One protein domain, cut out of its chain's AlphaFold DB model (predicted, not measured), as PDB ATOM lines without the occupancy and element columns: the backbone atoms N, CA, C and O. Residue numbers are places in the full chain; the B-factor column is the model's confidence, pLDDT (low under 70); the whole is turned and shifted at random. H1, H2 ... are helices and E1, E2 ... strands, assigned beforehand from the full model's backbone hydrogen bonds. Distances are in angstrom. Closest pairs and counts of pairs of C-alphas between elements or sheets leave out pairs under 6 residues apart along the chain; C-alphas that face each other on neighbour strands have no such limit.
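Overview. This is residues 6 to 86 of the 325 residues of an uncharacterized protein of Massilia horti (UniProt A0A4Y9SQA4). A short ribbon of two parallel strands, E1 and E2, stands loosely between H3 and H1, with unnamed residues 6 to 21 beyond H1. H2 and H4 lie near H3. The 81 printed residues, under half in named elements, hold H1, E1, H2, H3, E2, H4: mostly helix, loose, radius of gyration of the C-alphas 14.9 A, spans 37 by 30 by 20 A.

Along the chain. H1, residues 22 to 32, begins at C-alpha 22 (144.443, 181.731, 159.790) and spans 15.5 A. E1 is 35 to 38, H2 40 to 45, H3 51 to 61, 15.3 A, and E2 71 to 74. H4, 80 to 83, ends at C-alpha 83 (169.170, 184.579, 171.430).

Arrangement. H1 and E2 come closest at C-alphas 30 and 71, 6.3 A. N 36 of E1 and O 71 of E2 are within hydrogen-bond range, 2.8 A. E1, H2 H3, E2 form a strand-helix-strand unit, parallel neighbours with helices between, its crossover right-handed. H2 and H3 touch, closest C-alphas 43 and 54, 6.0 A, about perpendicular at 73 degrees. H3 and H4 are close but not clearly touching, closest C-alphas 51 and 83, 5.0 A. Every O i to N i+4 pair is within range in H1, H2 and H3; H4 is too short for one.

Size, cuts and confidence. The farthest C-alphas, 20 and 47, are 37.7 A apart. The printed part has no cut and no long link; no printed residue is under 70 in pLDDT.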
ATOM      1  N   GLY A   6     144.670 183.030 165.271       86.75
ATOM      2  CA  GLY A   6     143.301 182.548 165.439       86.75
ATOM      3  C   GLY A   6     143.138 181.432 166.480       86.75
ATOM      4  O   GLY A   6     142.061 181.317 167.062       86.75
ATOM      5  N   LEU A   7     144.195 180.659 166.766       87.62
ATOM      6  CA  LEU A   7     144.209 179.636 167.827       87.62
ATOM      7  C   LEU A   7     144.662 180.171 169.190       87.62
ATOM      8  O   LEU A   7     144.613 179.455 170.190       87.62
ATOM      9  N   ASN A   8     145.129 181.416 169.260       87.38
ATOM     10  CA  ASN A   8     145.627 181.978 170.500       87.38
ATOM     11  C   ASN A   8     144.462 182.302 171.455       87.38
ATOM     12  O   ASN A   8     143.572 183.090 171.129       87.38
ATOM     13  N   GLN A   9     144.492 181.744 172.670       85.06
ATOM     14  CA  GLN A   9     143.440 181.948 173.679       85.06
ATOM     15  C   GLN A   9     143.265 183.420 174.090       85.06
ATOM     16  O   GLN A   9     142.153 183.845 174.402       85.06
ATOM     17  N   ARG A  10     144.339 184.220 174.027       84.00
ATOM     18  CA  ARG A  10     144.333 185.664 174.329       84.00
ATOM     19  C   ARG A  10     143.809 186.516 173.173       84.00
ATOM     20  O   ARG A  10     143.691 187.727 173.300       84.00
ATOM     21  N   LYS A  11     143.416 185.877 172.069       89.25
ATOM     22  CA  LYS A  11     142.764 186.488 170.910       89.25
ATOM     23  C   LYS A  11     143.620 187.538 170.183       89.25
ATOM     24  O   LYS A  11     143.068 188.495 169.634       89.25
ATOM     25  N   TYR A  12     144.938 187.328 170.118       90.00
ATOM     26  CA  TYR A  12     145.891 188.234 169.458       90.00
ATOM     27  C   TYR A  12     145.607 188.499 167.972       90.00
ATOM     28  O   TYR A  12     146.070 189.498 167.431       90.00
ATOM     29  N   GLN A  13     144.775 187.692 167.307       92.50
ATOM     30  CA  GLN A  13     144.287 187.998 165.958       92.50
ATOM     31  C   GLN A  13     143.571 189.354 165.889       92.50
ATOM     32  O   GLN A  13     143.551 189.994 164.844       92.50
ATOM     33  N   ARG A  14     142.983 189.817 167.002       92.88
ATOM     34  CA  ARG A  14     142.341 191.136 167.081       92.88
ATOM     35  C   ARG A  14     143.359 192.272 167.057       92.88
ATOM     36  O   ARG A  14     143.059 193.327 166.498       92.88
ATOM     37  N   ASP A  15     144.524 192.046 167.651       92.00
ATOM     38  CA  ASP A  15     145.589 193.039 167.783       92.00
ATOM     39  C   ASP A  15     146.422 193.098 166.499       92.00
ATOM     40  O   ASP A  15     146.688 194.178 165.987       92.00
ATOM     41  N   PHE A  16     146.722 191.947 165.895       92.44
ATOM     42  CA  PHE A  16     147.488 191.866 164.644       92.44
ATOM     43  C   PHE A  16     146.628 191.856 163.372       92.44
ATOM     44  O   PHE A  16     147.153 191.693 162.273       92.44
ATOM     45  N   GLY A  17     145.307 192.017 163.497       90.19
ATOM     46  CA  GLY A  17     144.395 192.128 162.354       90.19
ATOM     47  C   GLY A  17     144.316 190.875 161.477       90.19
ATOM     48  O   GLY A  17     144.088 190.990 160.274       90.19
ATOM     49  N   THR A  18     144.508 189.683 162.048       91.19
ATOM     50  CA  THR A  18     144.500 188.424 161.287       91.19
ATOM     51  C   THR A  18     143.140 187.728 161.323       91.19
ATOM     52  O   THR A  18     142.285 187.982 162.180       91.19
ATOM     53  N   ALA A  19     142.903 186.842 160.354       91.56
ATOM     54  CA  ALA A  19     141.669 186.069 160.291       91.56
ATOM     55  C   ALA A  19     141.591 185.053 161.444       91.56
ATOM     56  O   ALA A  19     142.572 184.400 161.780       91.56
ATOM     57  N   ARG A  20     140.387 184.825 161.990       90.75
ATOM     58  CA  ARG A  20     140.157 183.789 163.026       90.75
ATOM     59  C   ARG A  20     140.505 182.369 162.562       90.75
ATOM     60  O   ARG A  20     140.735 181.501 163.393       90.75
ATOM     61  N   LEU A  21     140.497 182.141 161.250       93.00
ATOM     62  CA  LEU A  21     140.777 180.853 160.616       93.00
ATOM     63  C   LEU A  21     142.162 180.816 159.952       93.00
ATOM     64  O   LEU A  21     142.412 179.963 159.105       93.00
ATOM     65  N   ASP A  22     143.073 181.723 160.320       91.19
ATOM     66  CA  ASP A  22     144.443 181.731 159.790       91.19
ATOM     67  C   ASP A  22     145.190 180.400 160.004       91.19
ATOM     68  O   ASP A  22     146.021 179.999 159.186       91.19
ATOM     69  N   TRP A  23     144.831 179.659 161.049       90.69
ATOM     70  CA  TRP A  23     145.336 178.320 161.330       90.69
ATOM     71  C   TRP A  23     144.948 177.270 160.284       90.69
ATOM     72  O   TRP A  23     145.730 176.350 160.050       90.69
ATOM     73  N   VAL A  24     143.791 177.403 159.623       92.50
ATOM     74  CA  VAL A  24     143.374 176.489 158.544       92.50
ATOM     75  C   VAL A  24     144.338 176.633 157.376       92.50
ATOM     76  O   VAL A  24     144.865 175.643 156.871       92.50
ATOM     77  N   TYR A  25     144.641 177.878 157.005       89.44
ATOM     78  CA  TYR A  25     145.609 178.183 155.958       89.44
ATOM     79  C   TYR A  25     147.011 177.668 156.314       89.44
ATOM     80  O   TYR A  25     147.670 177.040 155.484       89.44
ATOM     81  N   GLN A  26     147.450 177.838 157.566       89.31
ATOM     82  CA  GLN A  26     148.714 177.249 158.022       89.31
ATOM     83  C   GLN A  26     148.724 175.718 157.954       89.31
ATOM     84  O   GLN A  26     149.719 175.135 157.525       89.31
ATOM     85  N   GLY A  27     147.636 175.064 158.366       89.38
ATOM     86  CA  GLY A  27     147.496 173.610 158.307       89.38
ATOM     87  C   GLY A  27     147.555 173.083 156.875       89.38
ATOM     88  O   GLY A  27     148.286 172.130 156.603       89.38
ATOM     89  N   LEU A  28     146.857 173.747 155.950       91.88
ATOM     90  CA  LEU A  28     146.894 173.425 154.525       91.88
ATOM     91  C   LEU A  28     148.311 173.546 153.961       91.88
ATOM     92  O   LEU A  28     148.784 172.613 153.318       91.88
ATOM     93  N   LEU A  29     149.029 174.633 154.258       90.38
ATOM     94  CA  LEU A  29     150.397 174.815 153.767       90.38
ATOM     95  C   LEU A  29     151.372 173.784 154.338       90.38
ATOM     96  O   LEU A  29     152.200 173.263 153.597       90.38
ATOM     97  N   ARG A  30     151.247 173.433 155.624       90.00
ATOM     98  CA  ARG A  30     152.058 172.371 156.245       90.00
ATOM     99  C   ARG A  30     151.813 170.995 155.625       90.00
ATOM    100  O   ARG A  30     152.721 170.172 155.628       90.00
ATOM    101  N   ARG A  31     150.602 170.737 155.117       91.62
ATOM    102  CA  ARG A  31     150.246 169.477 154.446       91.62
ATOM    103  C   ARG A  31     150.618 169.470 152.963       91.62
ATOM    104  O   ARG A  31     150.976 168.423 152.442       91.62
ATOM    105  N   ALA A  32     150.519 170.617 152.295       93.56
ATOM    106  CA  ALA A  32     150.765 170.755 150.862       93.56
ATOM    107  C   ALA A  32     152.250 170.933 150.506       93.56
ATOM    108  O   ALA A  32     152.633 170.674 149.369       93.56
ATOM    109  N   MET A  33     153.085 171.388 151.445       93.19
ATOM    110  CA  MET A  33     154.500 171.676 151.197       93.19
ATOM    111  C   MET A  33     155.427 170.924 152.159       93.19
ATOM    112  O   MET A  33     155.057 170.680 153.312       93.19
ATOM    113  N   PRO A  34     156.670 170.619 151.735       93.81
ATOM    114  CA  PRO A  34     157.687 170.077 152.626       93.81
ATOM    115  C   PRO A  34     157.882 170.990 153.839       93.81
ATOM    116  O   PRO A  34     158.204 172.172 153.694       93.81
ATOM    117  N   THR A  35     157.682 170.444 155.039       93.94
ATOM    118  CA  THR A  35     157.876 171.180 156.291       93.94
ATOM    119  C   THR A  35     159.245 170.865 156.867       93.94
ATOM    120  O   THR A  35     159.558 169.714 157.161       93.94
ATOM    121  N   ILE A  36     160.043 171.906 157.064       94.25
ATOM    122  CA  ILE A  36     161.392 171.832 157.607       94.25
ATOM    123  C   ILE A  36     161.320 172.360 159.030       94.25
ATOM    124  O   ILE A  36     160.926 173.507 159.257       94.25
ATOM    125  N   ARG A  37     161.623 171.484 159.984       93.69
ATOM    126  CA  ARG A  37     161.514 171.777 161.410       93.69
ATOM    127  C   ARG A  37     162.868 172.205 161.944       93.69
ATOM    128  O   ARG A  37     163.854 171.511 161.739       93.69
ATOM    129  N   PHE A  38     162.878 173.340 162.618       93.94
ATOM    130  CA  PHE A  38     163.981 173.798 163.441       93.94
ATOM    131  C   PHE A  38     163.488 173.690 164.882       93.94
ATOM    132  O   PHE A  38     162.524 174.372 165.220       93.94
ATOM    133  N   ASP A  39     164.052 172.764 165.660       93.12
ATOM    134  CA  ASP A  39     163.666 172.447 167.043       93.12
ATOM    135  C   ASP A  39     164.811 172.722 168.040       93.12
ATOM    136  O   ASP A  39     165.875 173.215 167.660       93.12
ATOM    137  N   GLU A  40     164.596 172.419 169.324       90.25
ATOM    138  CA  GLU A  40     165.581 172.675 170.381       90.25
ATOM    139  C   GLU A  40     166.885 171.911 170.159       90.25
ATOM    140  O   GLU A  40     167.964 172.491 170.247       90.25
ATOM    141  N   ALA A  41     166.789 170.621 169.826       90.25
ATOM    142  CA  ALA A  41     167.953 169.787 169.562       90.25
ATOM    143  C   ALA A  41     168.767 170.352 168.391       90.25
ATOM    144  O   ALA A  41     169.992 170.451 168.471       90.25
ATOM    145  N   THR A  42     168.079 170.799 167.338       92.88
ATOM    146  CA  THR A  42     168.701 171.450 166.185       92.88
ATOM    147  C   THR A  42     169.377 172.762 166.576       92.88
ATOM    148  O   THR A  42     170.511 173.000 166.170       92.88
ATOM    149  N   TYR A  43     168.713 173.604 167.375       91.69
ATOM    150  CA  TYR A  43     169.283 174.854 167.874       91.69
ATOM    151  C   TYR A  43     170.559 174.600 168.687       91.69
ATOM    152  O   TYR A  43     171.606 175.170 168.373       91.69
ATOM    153  N   LEU A  44     170.498 173.698 169.670       88.25
ATOM    154  CA  LEU A  44     171.631 173.355 170.531       88.25
ATOM    155  C   LEU A  44     172.803 172.770 169.732       88.25
ATOM    156  O   LEU A  44     173.950 173.148 169.965       88.25
ATOM    157  N   ALA A  45     172.525 171.927 168.732       91.25
ATOM    158  CA  ALA A  45     173.546 171.341 167.863       91.25
ATOM    159  C   ALA A  45     174.327 172.378 167.036       91.25
ATOM    160  O   ALA A  45     175.434 172.094 166.581       91.25
ATOM    161  N   THR A  46     173.794 173.592 166.845       91.56
ATOM    162  CA  THR A  46     174.538 174.659 166.154       91.56
ATOM    163  C   THR A  46     175.670 175.247 166.998       91.56
ATOM    164  O   THR A  46     176.585 175.860 166.444       91.56
ATOM    165  N   GLY A  47     175.600 175.114 168.329       89.00
ATOM    166  CA  GLY A  47     176.512 175.776 169.264       89.00
ATOM    167  C   GLY A  47     176.455 177.309 169.210       89.00
ATOM    168  O   GLY A  47     177.381 177.976 169.670       89.00
ATOM    169  N   LYS A  48     175.414 177.894 168.599       89.75
ATOM    170  CA  LYS A  48     175.250 179.347 168.476       89.75
ATOM    171  C   LYS A  48     174.377 179.888 169.600       89.75
ATOM    172  O   LYS A  48     173.335 179.328 169.917       89.75
ATOM    173  N   ASN A  49     174.771 181.046 170.125       86.12
ATOM    174  CA  ASN A  49     174.003 181.776 171.136       86.12
ATOM    175  C   ASN A  49     172.955 182.716 170.526       86.12
ATOM    176  O   ASN A  49     172.045 183.144 171.226       86.12
ATOM    177  N   GLU A  50     173.090 183.071 169.242       89.69
ATOM    178  CA  GLU A  50     172.147 183.933 168.524       89.69
ATOM    179  C   GLU A  50     171.260 183.111 167.587       89.69
ATOM    180  O   GLU A  50     171.753 182.373 166.727       89.69
ATOM    181  N   TYR A  51     169.946 183.320 167.678       91.12
ATOM    182  CA  TYR A  51     168.958 182.567 166.905       91.12
ATOM    183  C   TYR A  51     169.132 182.758 165.393       91.12
ATOM    184  O   TYR A  51     169.041 181.804 164.627       91.12
ATOM    185  N   GLN A  52     169.456 183.980 164.954       92.00
ATOM    186  CA  GLN A  52     169.722 184.284 163.544       92.00
ATOM    187  C   GLN A  52     170.882 183.446 162.989       92.00
ATOM    188  O   GLN A  52     170.791 182.934 161.875       92.00
ATOM    189  N   GLN A  53     171.961 183.294 163.760       94.00
ATOM    190  CA  GLN A  53     173.131 182.522 163.342       94.00
ATOM    191  C   GLN A  53     172.817 181.026 163.311       94.00
ATOM    192  O   GLN A  53     173.194 180.344 162.359       94.00
ATOM    193  N   ALA A  54     172.089 180.537 164.319       93.88
ATOM    194  CA  ALA A  54     171.651 179.148 164.389       93.88
ATOM    195  C   ALA A  54     170.771 178.780 163.179       93.88
ATOM    196  O   ALA A  54     171.033 177.796 162.487       93.88
ATOM    197  N   VAL A  55     169.782 179.624 162.861       93.75
ATOM    198  CA  VAL A  55     168.902 179.434 161.698       93.75
ATOM    199  C   VAL A  55     169.678 179.531 160.387       93.75
ATOM    200  O   VAL A  55     169.440 178.716 159.504       93.75
ATOM    201  N   ALA A  56     170.618 180.470 160.242       94.44
ATOM    202  CA  ALA A  56     171.420 180.596 159.024       94.44
ATOM    203  C   ALA A  56     172.298 179.357 158.774       94.44
ATOM    204  O   ALA A  56     172.328 178.840 157.657       94.44
ATOM    205  N   GLN A  57     172.958 178.840 159.814       96.19
ATOM    206  CA  GLN A  57     173.755 177.613 159.728       96.19
ATOM    207  C   GLN A  57     172.885 176.402 159.380       96.19
ATOM    208  O   GLN A  57     173.230 175.629 158.486       96.19
ATOM    209  N   PHE A  58     171.738 176.252 160.046       95.38
ATOM    210  CA  PHE A  58     170.782 175.193 159.734       95.38
ATOM    211  C   PHE A  58     170.251 175.308 158.301       95.38
ATOM    212  O   PHE A  58     170.189 174.313 157.581       95.38
ATOM    213  N   ALA A  59     169.914 176.521 157.860       94.81
ATOM    214  CA  ALA A  59     169.410 176.773 156.521       94.81
ATOM    215  C   ALA A  59     170.432 176.386 155.443       94.81
ATOM    216  O   ALA A  59     170.065 175.733 154.467       94.81
ATOM    217  N   ALA A  60     171.709 176.721 155.649       95.31
ATOM    218  CA  ALA A  60     172.793 176.319 154.758       95.31
ATOM    219  C   ALA A  60     172.973 174.792 154.730       95.31
ATOM    220  O   ALA A  60     173.037 174.199 153.655       95.31
ATOM    221  N   ALA A  61     172.970 174.135 155.897       94.62
ATOM    222  CA  ALA A  61     173.102 172.679 155.994       94.62
ATOM    223  C   ALA A  61     171.938 171.923 155.325       94.62
ATOM    224  O   ALA A  61     172.129 170.845 154.769       94.62
ATOM    225  N   GLN A  62     170.731 172.493 155.349       94.50
ATOM    226  CA  GLN A  62     169.538 171.923 154.712       94.50
ATOM    227  C   GLN A  62     169.369 172.336 153.235       94.50
ATOM    228  O   GLN A  62     168.404 171.905 152.584       94.50
ATOM    229  N   GLY A  63     170.274 173.173 152.712       94.56
ATOM    230  CA  GLY A  63     170.224 173.722 151.356       94.56
ATOM    231  C   GLY A  63     168.960 174.540 151.087       94.56
ATOM    232  O   GLY A  63     168.364 174.410 150.016       94.56
ATOM    233  N   LEU A  64     168.474 175.301 152.079       93.31
ATOM    234  CA  LEU A  64     167.203 176.035 151.976       93.31
ATOM    235  C   LEU A  64     167.258 177.182 150.971       93.31
ATOM    236  O   LEU A  64     166.239 177.502 150.369       93.31
ATOM    237  N   ASP A  65     168.442 177.745 150.749       90.75
ATOM    238  CA  ASP A  65     168.742 178.739 149.716       90.75
ATOM    239  C   ASP A  65     168.410 178.241 148.300       90.75
ATOM    240  O   ASP A  65     168.054 179.025 147.423       90.75
ATOM    241  N   ARG A  66     168.467 176.921 148.083       93.19
ATOM    242  CA  ARG A  66     168.181 176.280 146.791       93.19
ATOM    243  C   ARG A  66     166.733 175.812 146.658       93.19
ATOM    244  O   ARG A  66     166.320 175.389 145.576       93.19
ATOM    245  N   ARG A  67     165.943 175.855 147.735       92.75
ATOM    246  CA  ARG A  67     164.550 175.387 147.735       92.75
ATOM    247  C   ARG A  67     163.607 176.535 147.399       92.75
ATOM    248  O   ARG A  67     163.602 177.564 148.060       92.75
ATOM    249  N   ARG A  68     162.738 176.322 146.407       89.75
ATOM    250  CA  ARG A  68     161.726 177.318 146.007       89.75
ATOM    251  C   ARG A  68     160.470 177.300 146.878       89.75
ATOM    252  O   ARG A  68     159.849 178.340 147.066       89.75
ATOM    253  N   HIS A  69     160.094 176.135 147.406       91.00
ATOM    254  CA  HIS A  69     158.841 175.952 148.142       91.00
ATOM    255  C   HIS A  69     159.057 175.059 149.363       91.00
ATOM    256  O   HIS A  69     159.415 173.888 149.232       91.00
ATOM    257  N   PHE A  70     158.851 175.614 150.554       93.44
ATOM    258  CA  PHE A  70     158.868 174.884 151.818       93.44
ATOM    259  C   PHE A  70     158.138 175.683 152.900       93.44
ATOM    260  O   PHE A  70     157.988 176.901 152.800       93.44
ATOM    261  N   VAL A  71     157.715 174.996 153.960       91.69
ATOM    262  CA  VAL A  71     157.312 175.632 155.218       91.69
ATOM    263  C   VAL A  71     158.466 175.518 156.198       91.69
ATOM    264  O   VAL A  71     158.859 174.416 156.571       91.69
ATOM    265  N   PHE A  72     158.984 176.655 156.652       91.44
ATOM    266  CA  PHE A  72     159.876 176.685 157.803       91.44
ATOM    267  C   PHE A  72     159.045 176.722 159.084       91.44
ATOM    268  O   PHE A  72     158.238 177.631 159.280       91.44
ATOM    269  N   SER A  73     159.220 175.724 159.944       89.56
ATOM    270  CA  SER A  73     158.546 175.648 161.234       89.56
ATOM    271  C   SER A  73     159.577 175.721 162.347       89.56
ATOM    272  O   SER A  73     160.352 174.788 162.534       89.56
ATOM    273  N   ALA A  74     159.521 176.803 163.112       89.06
ATOM    274  CA  ALA A  74     160.244 176.968 164.361       89.06
ATOM    275  C   ALA A  74     159.251 177.013 165.528       89.06
ATOM    276  O   ALA A  74     158.131 177.512 165.383       89.06
ATOM    277  N   SER A  75     159.659 176.486 166.675       82.50
ATOM    278  CA  SER A  75     158.941 176.611 167.945       82.50
ATOM    279  C   SER A  75     159.879 177.166 169.018       82.50
ATOM    280  O   SER A  75     161.061 177.353 168.769       82.50
ATOM    281  N   GLY A  76     159.353 177.485 170.198       80.56
ATOM    282  CA  GLY A  76     160.174 177.883 171.342       80.56
ATOM    283  C   GLY A  76     160.945 179.200 171.188       80.56
ATOM    284  O   GLY A  76     160.938 179.873 170.160       80.56
ATOM    285  N   MET A  77     161.605 179.580 172.278       83.06
ATOM    286  CA  MET A  77     162.534 180.706 172.354       83.06
ATOM    287  C   MET A  77     163.820 180.194 173.012       83.06
ATOM    288  O   MET A  77     164.171 180.589 174.121       83.06
ATOM    289  N   TRP A  78     164.473 179.228 172.362       85.12
ATOM    290  CA  TRP A  78     165.690 178.598 172.882       85.12
ATOM    291  C   TRP A  78     166.818 179.623 172.980       85.12
ATOM    292  O   TRP A  78     166.985 180.457 172.091       85.12
ATOM    293  N   GLY A  79     167.549 179.605 174.095       82.50
ATOM    294  CA  GLY A  79     168.506 180.663 174.440       82.50
ATOM    295  C   GLY A  79     167.859 181.972 174.925       82.50
ATOM    296  O   GLY A  79     168.556 182.967 175.138       82.50
ATOM    297  N   GLY A  80     166.537 181.985 175.120       88.62
ATOM    298  CA  GLY A  80     165.791 183.073 175.742       88.62
ATOM    299  C   GLY A  80     165.935 184.418 175.025       88.62
ATOM    300  O   GLY A  80     166.158 184.506 173.817       88.62
ATOM    301  N   PHE A  81     165.835 185.502 175.794       92.19
ATOM    302  CA  PHE A  81     165.967 186.867 175.272       92.19
ATOM    303  C   PHE A  81     167.361 187.188 174.726       92.19
ATOM    304  O   PHE A  81     167.500 188.082 173.888       92.19
ATOM    305  N   HIS A  82     168.396 186.466 175.167       89.38
ATOM    306  CA  HIS A  82     169.740 186.631 174.623       89.38
ATOM    307  C   HIS A  82     169.775 186.240 173.141       89.38
ATOM    308  O   HIS A  82     170.249 187.021 172.312       89.38
ATOM    309  N   ALA A  83     169.172 185.098 172.793       91.19
ATOM    310  CA  ALA A  83     169.170 184.579 171.430       91.19
ATOM    311  C   ALA A  83     168.447 185.478 170.422       91.19
ATOM    312  O   ALA A  83     168.814 185.506 169.243       91.19
ATOM    313  N   ILE A  84     167.463 186.254 170.879       93.12
ATOM    314  CA  ILE A  84     166.675 187.167 170.042       93.12
ATOM    315  C   ILE A  84     167.035 188.645 170.242       93.12
ATOM    316  O   ILE A  84     166.318 189.517 169.755       93.12
ATOM    317  N   ARG A  85     168.151 188.968 170.911       93.62
ATOM    318  CA  ARG A  85     168.519 190.357 171.251       93.62
ATOM    319  C   ARG A  85     168.505 191.313 170.059       93.62
ATOM    320  O   ARG A  85     168.006 192.430 170.173       93.62
ATOM    321  N   LYS A  86     169.005 190.868 168.903       93.12
ATOM    322  CA  LYS A  86     169.030 191.663 167.661       93.12
ATOM    323  C   LYS A  86     167.643 191.880 167.048       93.12
ATOM    324  O   LYS A  86     167.450 192.846 166.319       93.12
TER     325      LYS A  86